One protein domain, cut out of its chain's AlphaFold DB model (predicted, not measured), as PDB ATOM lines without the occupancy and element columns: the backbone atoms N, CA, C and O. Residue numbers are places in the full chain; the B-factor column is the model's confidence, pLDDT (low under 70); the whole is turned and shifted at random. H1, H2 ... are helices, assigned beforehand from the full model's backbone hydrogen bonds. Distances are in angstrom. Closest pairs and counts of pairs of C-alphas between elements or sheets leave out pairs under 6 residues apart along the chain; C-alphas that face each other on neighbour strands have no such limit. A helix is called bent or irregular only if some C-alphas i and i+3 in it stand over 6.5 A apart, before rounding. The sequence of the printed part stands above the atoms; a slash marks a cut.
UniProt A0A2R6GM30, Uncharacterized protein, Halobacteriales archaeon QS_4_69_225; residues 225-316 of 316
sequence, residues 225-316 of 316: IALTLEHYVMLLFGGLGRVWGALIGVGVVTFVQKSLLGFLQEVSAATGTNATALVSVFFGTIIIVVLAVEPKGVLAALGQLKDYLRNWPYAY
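Overview. This is residues 225 to 316 of the 316 residues of an uncharacterized protein of Halobacteriales archaeon QS_4_69_225 (UniProt A0A2R6GM30). Picture a long helical hairpin, H2 folded back on by H3, with H1 packed across its more open end, on residues 244 to 253 of H2 and residues 287 to 291 of H3. H4 meets this body with its first residues, and residues 302 to 316, of which 302 to 310 belong to H4, stick out from it as an arm. The printed part has 92 residues with four named helices, H1, H2, H3 and H4 along the chain, no named strand, and the class all helix. It is loose, with a radius of gyration of the C-alphas of 16.7 A, and elongated, spanning 60 by 31 by 21 A.

Along the chain. Find C-alpha 243 at (-24.475, 45.803, 28.959); from there H2, residues 243 to 271, runs 41.9 A to C-alpha 271 at (-5.107, 69.612, 0.464). Just after it look for H3, residues 275 to 293, 27.0 A long; it is neither bent nor irregular, but only just: C-alphas 277 and 280 are 6.2 A apart. H1, residues 225 to 238, is 19.9 A long and begins at C-alpha 225, (-26.228, 46.144, 5.657). H4, residues 298 to 310, is 18.1 A long and ends at C-alpha 310, (-2.185, 39.725, 38.298).

Arrangement. Start at H2, which touches H3 with residues 257 to 268 alone; their closest C-alphas, those of Ser 268 and Ala 275, are 5.2 A apart. The two form a helical hairpin, running opposite ways at a shallow tilt of 34.9 degrees, only just short of steep. Look next at Gly 238 and Gly 249, whose C-alphas, 3.7 A apart, are the closest of H1 and H2; these helices touch at a steep tilt of 60 degrees, opposite ways. H1 also touches H3, the same way at a steep tilt of 49 degrees, with the C-alphas of Val 233 and Ile 287 closest at 6.5 A. Helix packing is mostly crossed, but only just: 1 of these 3 pairs is at a shallow tilt. H1 and H4 touch only at their ends, with the C-alphas of Phe 237 and Val 298 closest at 5.3 A. H3 and H4 are only just apart, their closest C-alphas 8.2 A from each other. In H1 and H2 every O i to N i+4 pair is within hydrogen-bond range; in H3 it is 12 of 15 and in H4 8 of 9.

Size, cuts and confidence. The C-alphas of Gly 272 and Tyr 316, the two farthest apart, are 59.8 A from each other. The printed part has no cut, and the three links between helices are tight. In the B-factor column the mean pLDDT of the printed part is 78.3; look for values under 70 at residues 293 to 304 and 312 to 316.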
ATOM      1  N   ILE A 225     -26.919  47.221   4.934       85.88
ATOM      2  CA  ILE A 225     -26.228  46.144   5.657       85.88
ATOM      3  C   ILE A 225     -24.914  46.649   6.266       85.88
ATOM      4  O   ILE A 225     -24.531  46.169   7.331       85.88
ATOM      5  N   ALA A 226     -24.269  47.649   5.654       85.12
ATOM      6  CA  ALA A 226     -23.100  48.324   6.214       85.12
ATOM      7  C   ALA A 226     -23.380  48.867   7.629       85.12
ATOM      8  O   ALA A 226     -22.655  48.518   8.557       85.12
ATOM      9  N   LEU A 227     -24.494  49.591   7.817       86.50
ATOM     10  CA  LEU A 227     -24.927  50.102   9.123       86.50
ATOM     11  C   LEU A 227     -25.194  48.965  10.123       86.50
ATOM     12  O   LEU A 227     -24.861  49.064  11.304       86.50
ATOM     13  N   THR A 228     -25.777  47.855   9.664       87.88
ATOM     14  CA  THR A 228     -26.023  46.691  10.532       87.88
ATOM     15  C   THR A 228     -24.705  46.057  10.988       87.88
ATOM     16  O   THR A 228     -24.520  45.807  12.180       87.88
ATOM     17  N   LEU A 229     -23.764  45.834  10.065       85.12
ATOM     18  CA  LEU A 229     -22.433  45.290  10.360       85.12
ATOM     19  C   LEU A 229     -21.626  46.211  11.283       85.12
ATOM     20  O   LEU A 229     -20.973  45.724  12.204       85.12
ATOM     21  N   GLU A 230     -21.723  47.522  11.089       84.88
ATOM     22  CA  GLU A 230     -21.153  48.544  11.967       84.88
ATOM     23  C   GLU A 230     -21.626  48.387  13.418       84.88
ATOM     24  O   GLU A 230     -20.799  48.234  14.321       84.88
ATOM     25  N   HIS A 231     -22.941  48.309  13.647       88.00
ATOM     26  CA  HIS A 231     -23.499  48.080  14.984       88.00
ATOM     27  C   HIS A 231     -23.049  46.733  15.575       88.00
ATOM     28  O   HIS A 231     -22.737  46.646  16.766       88.00
ATOM     29  N   TYR A 232     -22.949  45.679  14.757       85.50
ATOM     30  CA  TYR A 232     -22.372  44.401  15.189       85.50
ATOM     31  C   TYR A 232     -20.908  44.545  15.626       85.50
ATOM     32  O   TYR A 232     -20.520  43.952  16.633       85.50
ATOM     33  N   VAL A 233     -20.098  45.340  14.928       82.75
ATOM     34  CA  VAL A 233     -18.686  45.563  15.279       82.75
ATOM     35  C   VAL A 233     -18.550  46.405  16.545       82.75
ATOM     36  O   VAL A 233     -17.735  46.059  17.397       82.75
ATOM     37  N   MET A 234     -19.392  47.424  16.744       86.69
ATOM     38  CA  MET A 234     -19.472  48.161  18.014       86.69
ATOM     39  C   MET A 234     -19.769  47.222  19.199       86.69
ATOM     40  O   MET A 234     -19.110  47.287  20.242       86.69
ATOM     41  N   LEU A 235     -20.715  46.288  19.027       86.38
ATOM     42  CA  LEU A 235     -21.051  45.269  20.029       86.38
ATOM     43  C   LEU A 235     -19.926  44.245  20.248       86.38
ATOM     44  O   LEU A 235     -19.702  43.819  21.384       86.38
ATOM     45  N   LEU A 236     -19.217  43.844  19.188       82.00
ATOM     46  CA  LEU A 236     -18.068  42.940  19.279       82.00
ATOM     47  C   LEU A 236     -16.897  43.609  19.998       82.00
ATOM     48  O   LEU A 236     -16.366  43.017  20.933       82.00
ATOM     49  N   PHE A 237     -16.553  44.851  19.654       81.00
ATOM     50  CA  PHE A 237     -15.519  45.638  20.336       81.00
ATOM     51  C   PHE A 237     -15.814  45.746  21.843       81.00
ATOM     52  O   PHE A 237     -14.940  45.503  22.679       81.00
ATOM     53  N   GLY A 238     -17.081  46.002  22.186       79.25
ATOM     54  CA  GLY A 238     -17.590  46.029  23.556       79.25
ATOM     55  C   GLY A 238     -17.646  44.675  24.288       79.25
ATOM     56  O   GLY A 238     -17.677  44.636  25.518       79.25
ATOM     57  N   GLY A 239     -17.637  43.552  23.572       79.19
ATOM     58  CA  GLY A 239     -17.715  42.204  24.140       79.19
ATOM     59  C   GLY A 239     -19.147  41.692  24.381       79.19
ATOM     60  O   GLY A 239     -19.975  42.291  25.075       79.19
ATOM     61  N   LEU A 240     -19.433  40.501  23.845       74.19
ATOM     62  CA  LEU A 240     -20.784  39.934  23.757       74.19
ATOM     63  C   LEU A 240     -21.350  39.410  25.092       74.19
ATOM     64  O   LEU A 240     -21.064  38.289  25.527       74.19
ATOM     65  N   GLY A 241     -22.300  40.152  25.668       75.88
ATOM     66  CA  GLY A 241     -23.133  39.697  26.794       75.88
ATOM     67  C   GLY A 241     -22.994  40.497  28.090       75.88
ATOM     68  O   GLY A 241     -23.532  40.076  29.115       75.88
ATOM     69  N   ARG A 242     -22.305  41.645  28.064       81.94
ATOM     70  CA  ARG A 242     -22.284  42.625  29.160       81.94
ATOM     71  C   ARG A 242     -22.835  43.959  28.653       81.94
ATOM     72  O   ARG A 242     -22.312  44.497  27.687       81.94
ATOM     73  N   VAL A 243     -23.842  44.516  29.334       86.69
ATOM     74  CA  VAL A 243     -24.475  45.803  28.959       86.69
ATOM     75  C   VAL A 243     -23.448  46.943  28.935       86.69
ATOM     76  O   VAL A 243     -23.356  47.671  27.956       86.69
ATOM     77  N   TRP A 244     -22.602  47.025  29.967       86.38
ATOM     78  CA  TRP A 244     -21.477  47.967  30.026       86.38
ATOM     79  C   TRP A 244     -20.486  47.809  28.874       86.38
ATOM     80  O   TRP A 244     -19.912  48.793  28.425       86.38
ATOM     81  N   GLY A 245     -20.307  46.578  28.391       85.75
ATOM     82  CA  GLY A 245     -19.455  46.295  27.248       85.75
ATOM     83  C   GLY A 245     -19.985  46.955  25.985       85.75
ATOM     84  O   GLY A 245     -19.280  47.750  25.378       85.75
ATOM     85  N   ALA A 246     -21.257  46.713  25.658       87.88
ATOM     86  CA  ALA A 246     -21.928  47.343  24.521       87.88
ATOM     87  C   ALA A 246     -21.848  48.882  24.559       87.88
ATOM     88  O   ALA A 246     -21.492  49.489  23.555       87.88
ATOM     89  N   LEU A 247     -22.108  49.506  25.717       90.50
ATOM     90  CA  LEU A 247     -22.042  50.969  25.867       90.50
ATOM     91  C   LEU A 247     -20.628  51.524  25.617       90.50
ATOM     92  O   LEU A 247     -20.476  52.503  24.889       90.50
ATOM     93  N   ILE A 248     -19.593  50.886  26.177       89.25
ATOM     94  CA  ILE A 248     -18.194  51.287  25.955       89.25
ATOM     95  C   ILE A 248     -17.784  51.031  24.497       89.25
ATOM     96  O   ILE A 248     -17.114  51.868  23.903       89.25
ATOM     97  N   GLY A 249     -18.203  49.909  23.907       87.25
ATOM     98  CA  GLY A 249     -17.899  49.551  22.520       87.25
ATOM     99  C   GLY A 249     -18.456  50.554  21.513       87.25
ATOM    100  O   GLY A 249     -17.700  51.063  20.690       87.25
ATOM    101  N   VAL A 250     -19.743  50.900  21.633       90.25
ATOM    102  CA  VAL A 250     -20.372  51.964  20.832       90.25
ATOM    103  C   VAL A 250     -19.657  53.295  21.069       90.25
ATOM    104  O   VAL A 250     -19.197  53.910  20.114       90.25
ATOM    105  N   GLY A 251     -19.469  53.706  22.329       91.06
ATOM    106  CA  GLY A 251     -18.831  54.986  22.656       91.06
ATOM    107  C   GLY A 251     -17.420  55.143  22.077       91.06
ATOM    108  O   GLY A 251     -17.121  56.170  21.472       91.06
ATOM    109  N   VAL A 252     -16.565  54.123  22.211       87.81
ATOM    110  CA  VAL A 252     -15.187  54.149  21.691       87.81
ATOM    111  C   VAL A 252     -15.165  54.138  20.164       87.81
ATOM    112  O   VAL A 252     -14.446  54.942  19.575       87.81
ATOM    113  N   VAL A 253     -15.951  53.277  19.511       86.69
ATOM    114  CA  VAL A 253     -15.975  53.208  18.040       86.69
ATOM    115  C   VAL A 253     -16.532  54.506  17.446       86.69
ATOM    116  O   VAL A 253     -15.889  55.079  16.569       86.69
ATOM    117  N   THR A 254     -17.639  55.036  17.975       89.38
ATOM    118  CA  THR A 254     -18.206  56.322  17.532       89.38
ATOM    119  C   THR A 254     -17.254  57.491  17.775       89.38
ATOM    120  O   THR A 254     -17.154  58.381  16.930       89.38
ATOM    121  N   PHE A 255     -16.519  57.501  18.894       89.75
ATOM    122  CA  PHE A 255     -15.492  58.512  19.148       89.75
ATOM    123  C   PHE A 255     -14.371  58.440  18.103       89.75
ATOM    124  O   PHE A 255     -14.084  59.443  17.454       89.75
ATOM    125  N   VAL A 256     -13.806  57.250  17.861       86.81
ATOM    126  CA  VAL A 256     -12.758  57.039  16.846       86.81
ATOM    127  C   VAL A 256     -13.238  57.450  15.450       86.81
ATOM    128  O   VAL A 256     -12.514  58.155  14.751       86.81
ATOM    129  N   GLN A 257     -14.462  57.080  15.056       84.38
ATOM    130  CA  GLN A 257     -15.057  57.484  13.777       84.38
ATOM    131  C   GLN A 257     -15.181  59.008  13.651       84.38
ATOM    132  O   GLN A 257     -14.761  59.568  12.639       84.38
ATOM    133  N   LYS A 258     -15.726  59.693  14.667       86.94
ATOM    134  CA  LYS A 258     -15.920  61.153  14.631       86.94
ATOM    135  C   LYS A 258     -14.597  61.919  14.670       86.94
ATOM    136  O   LYS A 258     -14.441  62.871  13.909       86.94
ATOM    137  N   SER A 259     -13.631  61.491  15.485       87.75
ATOM    138  CA  SER A 259     -12.288  62.085  15.511       87.75
ATOM    139  C   SER A 259     -11.546  61.885  14.187       87.75
ATOM    140  O   SER A 259     -10.924  62.823  13.694       87.75
ATOM    141  N   LEU A 260     -11.646  60.697  13.579       85.62
ATOM    142  CA  LEU A 260     -11.046  60.427  12.272       85.62
ATOM    143  C   LEU A 260     -11.713  61.242  11.155       85.62
ATOM    144  O   LEU A 260     -11.013  61.767  10.293       85.62
ATOM    145  N   LEU A 261     -13.043  61.384  11.180       85.25
ATOM    146  CA  LEU A 261     -13.779  62.226  10.236       85.25
ATOM    147  C   LEU A 261     -13.340  63.693  10.338       85.25
ATOM    148  O   LEU A 261     -13.045  64.290   9.307       85.25
ATOM    149  N   GLY A 262     -13.247  64.250  11.552       85.94
ATOM    150  CA  GLY A 262     -12.785  65.627  11.768       85.94
ATOM    151  C   GLY A 262     -11.359  65.851  11.254       85.94
ATOM    152  O   GLY A 262     -11.125  66.751  10.452       85.94
ATOM    153  N   PHE A 263     -10.427  64.959  11.605       85.06
ATOM    154  CA  PHE A 263      -9.053  65.007  11.097       85.06
ATOM    155  C   PHE A 263      -8.989  64.925   9.559       85.06
ATOM    156  O   PHE A 263      -8.277  65.693   8.915       85.06
ATOM    157  N   LEU A 264      -9.764  64.028   8.939       83.75
ATOM    158  CA  LEU A 264      -9.810  63.913   7.478       83.75
ATOM    159  C   LEU A 264     -10.493  65.115   6.809       83.75
ATOM    160  O   LEU A 264     -10.144  65.434   5.673       83.75
ATOM    161  N   GLN A 265     -11.417  65.808   7.480       84.00
ATOM    162  CA  GLN A 265     -11.990  67.072   7.005       84.00
ATOM    163  C   GLN A 265     -10.958  68.209   7.032       84.00
ATOM    164  O   GLN A 265     -10.836  68.926   6.039       84.00
ATOM    165  N   GLU A 266     -10.157  68.325   8.095       83.94
ATOM    166  CA  GLU A 266      -9.044  69.287   8.171       83.94
ATOM    167  C   GLU A 266      -8.003  69.033   7.067       83.94
ATOM    168  O   GLU A 266      -7.622  69.955   6.341       83.94
ATOM    169  N   VAL A 267      -7.607  67.771   6.857       81.81
ATOM    170  CA  VAL A 267      -6.686  67.384   5.771       81.81
ATOM    171  C   VAL A 267      -7.300  67.629   4.385       81.81
ATOM    172  O   VAL A 267      -6.597  68.095   3.485       81.81
ATOM    173  N   SER A 268      -8.604  67.376   4.204       81.62
ATOM    174  CA  SER A 268      -9.326  67.686   2.955       81.62
ATOM    175  C   SER A 268      -9.272  69.184   2.649       81.62
ATOM    176  O   SER A 268      -8.929  69.571   1.531       81.62
ATOM    177  N   ALA A 269      -9.542  70.026   3.653       80.75
ATOM    178  CA  ALA A 269      -9.506  71.482   3.531       80.75
ATOM    179  C   ALA A 269      -8.091  72.011   3.235       80.75
ATOM    180  O   ALA A 269      -7.939  72.904   2.405       80.75
ATOM    181  N   ALA A 270      -7.056  71.430   3.851       82.12
ATOM    182  CA  ALA A 270      -5.661  71.806   3.613       82.12
ATOM    183  C   ALA A 270      -5.120  71.353   2.240       82.12
ATOM    184  O   ALA A 270      -4.245  72.007   1.677       82.12
ATOM    185  N   THR A 271      -5.625  70.237   1.701       80.06
ATOM    186  CA  THR A 271      -5.107  69.612   0.464       80.06
ATOM    187  C   THR A 271      -5.967  69.921  -0.771       80.06
ATOM    188  O   THR A 271      -5.561  69.631  -1.893       80.06
ATOM    189  N   GLY A 272      -7.173  70.472  -0.594       76.94
ATOM    190  CA  GLY A 272      -8.126  70.712  -1.687       76.94
ATOM    191  C   GLY A 272      -8.689  69.430  -2.317       76.94
ATOM    192  O   GLY A 272      -9.163  69.457  -3.451       76.94
ATOM    193  N   THR A 273      -8.617  68.295  -1.611       78.38
ATOM    194  CA  THR A 273      -9.064  66.981  -2.100       78.38
ATOM    195  C   THR A 273     -10.232  66.447  -1.277       78.38
ATOM    196  O   THR A 273     -10.332  66.691  -0.078       78.38
ATOM    197  N   ASN A 274     -11.111  65.663  -1.907       72.25
ATOM    198  CA  ASN A 274     -12.255  65.029  -1.242       72.25
ATOM    199  C   ASN A 274     -11.828  63.772  -0.454       72.25
ATOM    200  O   ASN A 274     -12.245  62.656  -0.770       72.25
ATOM    201  N   ALA A 275     -10.985  63.935   0.571       70.62
ATOM    202  CA  ALA A 275     -10.486  62.816   1.378       70.62
ATOM    203  C   ALA A 275     -11.549  62.220   2.329       70.62
ATOM    204  O   ALA A 275     -11.337  61.153   2.900       70.62
ATOM    205  N   THR A 276     -12.727  62.837   2.452       70.44
ATOM    206  CA  THR A 276     -13.863  62.328   3.246       70.44
ATOM    207  C   THR A 276     -14.342  60.936   2.815       70.44
ATOM    208  O   THR A 276     -14.771  60.157   3.664       70.44
ATOM    209  N   ALA A 277     -14.198  60.557   1.540       74.06
ATOM    210  CA  ALA A 277     -14.539  59.209   1.067       74.06
ATOM    211  C   ALA A 277     -13.629  58.102   1.652       74.06
ATOM    212  O   ALA A 277     -14.038  56.942   1.733       74.06
ATOM    213  N   LEU A 278     -12.416  58.443   2.111       77.38
ATOM    214  CA  LEU A 278     -11.507  57.484   2.754       77.38
ATOM    215  C   LEU A 278     -12.010  57.029   4.129       77.38
ATOM    216  O   LEU A 278     -11.601  55.963   4.583       77.38
ATOM    217  N   VAL A 279     -12.921  57.774   4.773       75.94
ATOM    218  CA  VAL A 279     -13.516  57.407   6.074       75.94
ATOM    219  C   VAL A 279     -14.115  55.999   6.020       75.94
ATOM    220  O   VAL A 279     -13.840  55.186   6.900       75.94
ATOM    221  N   SER A 280     -14.845  55.665   4.951       76.38
ATOM    222  CA  SER A 280     -15.435  54.334   4.753       76.38
ATOM    223  C   SER A 280     -14.377  53.232   4.596       76.38
ATOM    224  O   SER A 280     -14.561  52.123   5.095       76.38
ATOM    225  N   VAL A 281     -13.241  53.535   3.954       82.62
ATOM    226  CA  VAL A 281     -12.118  52.595   3.768       82.62
ATOM    227  C   VAL A 281     -11.382  52.350   5.085       82.62
ATOM    228  O   VAL A 281     -11.118  51.200   5.449       82.62
ATOM    229  N   PHE A 282     -11.084  53.415   5.834       79.94
ATOM    230  CA  PHE A 282     -10.494  53.306   7.167       79.94
ATOM    231  C   PHE A 282     -11.423  52.571   8.128       79.94
ATOM    232  O   PHE A 282     -10.964  51.698   8.858       79.94
ATOM    233  N   PHE A 283     -12.726  52.857   8.098       75.25
ATOM    234  CA  PHE A 283     -13.689  52.166   8.944       75.25
ATOM    235  C   PHE A 283     -13.809  50.677   8.584       75.25
ATOM    236  O   PHE A 283     -13.706  49.832   9.472       75.25
ATOM    237  N   GLY A 284     -13.889  50.328   7.295       80.31
ATOM    238  CA  GLY A 284     -13.814  48.934   6.840       80.31
ATOM    239  C   GLY A 284     -12.524  48.229   7.279       80.31
ATOM    240  O   GLY A 284     -12.551  47.071   7.694       80.31
ATOM    241  N   THR A 285     -11.400  48.945   7.280       82.31
ATOM    242  CA  THR A 285     -10.110  48.428   7.762       82.31
ATOM    243  C   THR A 285     -10.112  48.236   9.281       82.31
ATOM    244  O   THR A 285      -9.658  47.199   9.757       82.31
ATOM    245  N   ILE A 286     -10.684  49.168  10.052       77.44
ATOM    246  CA  ILE A 286     -10.889  49.027  11.503       77.44
ATOM    247  C   ILE A 286     -11.753  47.796  11.802       77.44
ATOM    248  O   ILE A 286     -11.389  47.016  12.679       77.44
ATOM    249  N   ILE A 287     -12.836  47.561  11.049       75.25
ATOM    250  CA  ILE A 287     -13.654  46.344  11.172       75.25
ATOM    251  C   ILE A 287     -12.791  45.087  10.976       75.25
ATOM    252  O   ILE A 287     -12.810  44.196  11.826       75.25
ATOM    253  N   ILE A 288     -12.015  45.021   9.888       81.12
ATOM    254  CA  ILE A 288     -11.156  43.868   9.577       81.12
ATOM    255  C   ILE A 288     -10.120  43.641  10.688       81.12
ATOM    256  O   ILE A 288      -9.963  42.513  11.152       81.12
ATOM    257  N   VAL A 289      -9.456  44.700  11.159       77.75
ATOM    258  CA  VAL A 289      -8.450  44.625  12.231       77.75
ATOM    259  C   VAL A 289      -9.076  44.180  13.554       77.75
ATOM    260  O   VAL A 289      -8.542  43.286  14.202       77.75
ATOM    261  N   VAL A 290     -10.228  44.732  13.948       71.31
ATOM    262  CA  VAL A 290     -10.928  44.349  15.190       71.31
ATOM    263  C   VAL A 290     -11.358  42.880  15.154       71.31
ATOM    264  O   VAL A 290     -11.155  42.160  16.134       71.31
ATOM    265  N   LEU A 291     -11.895  42.412  14.021       73.00
ATOM    266  CA  LEU A 291     -12.274  41.008  13.833       73.00
ATOM    267  C   LEU A 291     -11.061  40.063  13.814       73.00
ATOM    268  O   LEU A 291     -11.173  38.931  14.287       73.00
ATOM    269  N   ALA A 292      -9.916  40.515  13.294       77.06
ATOM    270  CA  ALA A 292      -8.680  39.738  13.249       77.06
ATOM    271  C   ALA A 292      -7.966  39.651  14.609       77.06
ATOM    272  O   ALA A 292      -7.416  38.601  14.936       77.06
ATOM    273  N   VAL A 293      -7.964  40.733  15.399       68.56
ATOM    274  CA  VAL A 293      -7.207  40.813  16.659       68.56
ATOM    275  C   VAL A 293      -7.861  40.004  17.779       68.56
ATOM    276  O   VAL A 293      -7.156  39.258  18.456       68.56
ATOM    277  N   GLU A 294      -9.183  40.094  17.983       64.81
ATOM    278  CA  GLU A 294      -9.849  39.182  18.924       64.81
ATOM    279  C   GLU A 294     -11.370  39.021  18.674       64.81
ATOM    280  O   GLU A 294     -12.161  39.889  19.054       64.81
ATOM    281  N   PRO A 295     -11.851  37.868  18.158       62.53
ATOM    282  CA  PRO A 295     -13.281  37.650  17.879       62.53
ATOM    283  C   PRO A 295     -14.159  37.520  19.142       62.53
ATOM    284  O   PRO A 295     -15.372  37.333  19.045       62.53
ATOM    285  N   LYS A 296     -13.561  37.591  20.339       63.34
ATOM    286  CA  LYS A 296     -14.255  37.607  21.640       63.34
ATOM    287  C   LYS A 296     -14.506  39.029  22.171       63.34
ATOM    288  O   LYS A 296     -15.300  39.177  23.105       63.34
ATOM    289  N   GLY A 297     -13.896  40.043  21.553       65.69
ATOM    290  CA  GLY A 297     -14.056  41.460  21.882       65.69
ATOM    291  C   GLY A 297     -12.991  42.022  22.822       65.69
ATOM    292  O   GLY A 297     -12.526  41.339  23.727       65.69
ATOM    293  N   VAL A 298     -12.660  43.305  22.666       63.50
ATOM    294  CA  VAL A 298     -11.524  43.969  23.344       63.50
ATOM    295  C   VAL A 298     -11.637  43.932  24.875       63.50
ATOM    296  O   VAL A 298     -10.642  43.809  25.587       63.50
ATOM    297  N   LEU A 299     -12.856  43.955  25.419       60.28
ATOM    298  CA  LEU A 299     -13.083  43.802  26.862       60.28
ATOM    299  C   LEU A 299     -12.838  42.372  27.394       60.28
ATOM    300  O   LEU A 299     -12.713  42.196  28.608       60.28
ATOM    301  N   ALA A 300     -12.733  41.363  26.522       60.78
ATOM    302  CA  ALA A 300     -12.231  40.031  26.865       60.78
ATOM    303  C   ALA A 300     -10.690  39.988  26.848       60.78
ATOM    304  O   ALA A 300     -10.110  39.437  27.789       60.78
ATOM    305  N   ALA A 301     -10.030  40.629  25.874       62.91
ATOM    306  CA  ALA A 301      -8.575  40.833  25.866       62.91
ATOM    307  C   ALA A 301      -8.096  41.522  27.151       62.91
ATOM    308  O   ALA A 301      -7.209  41.017  27.835       62.91
ATOM    309  N   LEU A 302      -8.732  42.633  27.540       64.44
ATOM    310  CA  LEU A 302      -8.375  43.381  28.754       64.44
ATOM    311  C   LEU A 302      -8.590  42.571  30.043       64.44
ATOM    312  O   LEU A 302      -7.855  42.751  31.012       64.44
ATOM    313  N   GLY A 303      -9.564  41.654  30.058       65.06
ATOM    314  CA  GLY A 303      -9.743  40.696  31.152       65.06
ATOM    315  C   GLY A 303      -8.575  39.713  31.245       65.06
ATOM    316  O   GLY A 303      -7.955  39.601  32.298       65.06
ATOM    317  N   GLN A 304      -8.229  39.071  30.124       68.75
ATOM    318  CA  GLN A 304      -7.099  38.139  30.035       68.75
ATOM    319  C   GLN A 304      -5.763  38.819  30.366       68.75
ATOM    320  O   GLN A 304      -4.972  38.262  31.119       68.75
ATOM    321  N   LEU A 305      -5.538  40.043  29.880       71.62
ATOM    322  CA  LEU A 305      -4.347  40.836  30.184       71.62
ATOM    323  C   LEU A 305      -4.277  41.211  31.671       71.62
ATOM    324  O   LEU A 305      -3.205  41.139  32.265       71.62
ATOM    325  N   LYS A 306      -5.407  41.561  32.299       76.25
ATOM    326  CA  LYS A 306      -5.466  41.826  33.743       76.25
ATOM    327  C   LYS A 306      -5.188  40.572  34.573       76.25
ATOM    328  O   LYS A 306      -4.471  40.668  35.563       76.25
ATOM    329  N   ASP A 307      -5.748  39.422  34.205       73.44
ATOM    330  CA  ASP A 307      -5.484  38.166  34.915       73.44
ATOM    331  C   ASP A 307      -4.034  37.687  34.689       73.44
ATOM    332  O   ASP A 307      -3.392  37.243  35.638       73.44
ATOM    333  N   TYR A 308      -3.469  37.889  33.493       73.31
ATOM    334  CA  TYR A 308      -2.049  37.659  33.195       73.31
ATOM    335  C   TYR A 308      -1.131  38.555  34.044       73.31
ATOM    336  O   TYR A 308      -0.232  38.053  34.714       73.31
ATOM    337  N   LEU A 309      -1.399  39.866  34.091       79.56
ATOM    338  CA  LEU A 309      -0.650  40.827  34.912       79.56
ATOM    339  C   LEU A 309      -0.825  40.596  36.421       79.56
ATOM    340  O   LEU A 309       0.093  40.888  37.176       79.56
ATOM    341  N   ARG A 310      -1.972  40.071  36.878       75.00
ATOM    342  CA  ARG A 310      -2.185  39.725  38.298       75.00
ATOM    343  C   ARG A 310      -1.447  38.448  38.700       75.00
ATOM    344  O   ARG A 310      -1.008  38.341  39.840       75.00
ATOM    345  N   ASN A 311      -1.322  37.490  37.785       73.69
ATOM    346  CA  ASN A 311      -0.597  36.239  38.016       73.69
ATOM    347  C   ASN A 311       0.917  36.382  37.740       73.69
ATOM    348  O   ASN A 311       1.685  35.446  37.954       73.69
ATOM    349  N   TRP A 312       1.369  37.558  37.301       67.12
ATOM    350  CA  TRP A 312       2.775  37.934  37.209       67.12
ATOM    351  C   TRP A 312       3.199  38.615  38.530       67.12
ATOM    352  O   TRP A 312       2.555  39.589  38.917       67.12
ATOM    353  N   PRO A 313       4.236  38.149  39.261       69.19
ATOM    354  CA  PRO A 313       5.237  37.141  38.897       69.19
ATOM    355  C   PRO A 313       5.031  35.739  39.522       69.19
ATOM    356  O   PRO A 313       5.917  34.897  39.400       69.19
ATOM    357  N   TYR A 314       3.906  35.463  40.196       69.56
ATOM    358  CA  TYR A 314       3.634  34.162  40.832       69.56
ATOM    359  C   TYR A 314       2.543  33.378  40.094       69.56
ATOM    360  O   TYR A 314       1.368  33.415  40.462       69.56
ATOM    361  N   ALA A 315       2.952  32.635  39.066       50.84
ATOM    362  CA  ALA A 315       2.079  31.718  38.346       50.84
ATOM    363  C   ALA A 315       1.935  30.383  39.106       50.84
ATOM    364  O   ALA A 315       2.848  29.556  39.081       50.84
ATOM    365  N   TYR A 316       0.773  30.185  39.733       51.50
ATOM    366  CA  TYR A 316       0.244  28.906  40.224       51.50
ATOM    367  C   TYR A 316      -1.245  28.799  39.866       51.50
ATOM    368  O   TYR A 316      -1.927  29.849  39.903       51.50
TER     369      TYR A 316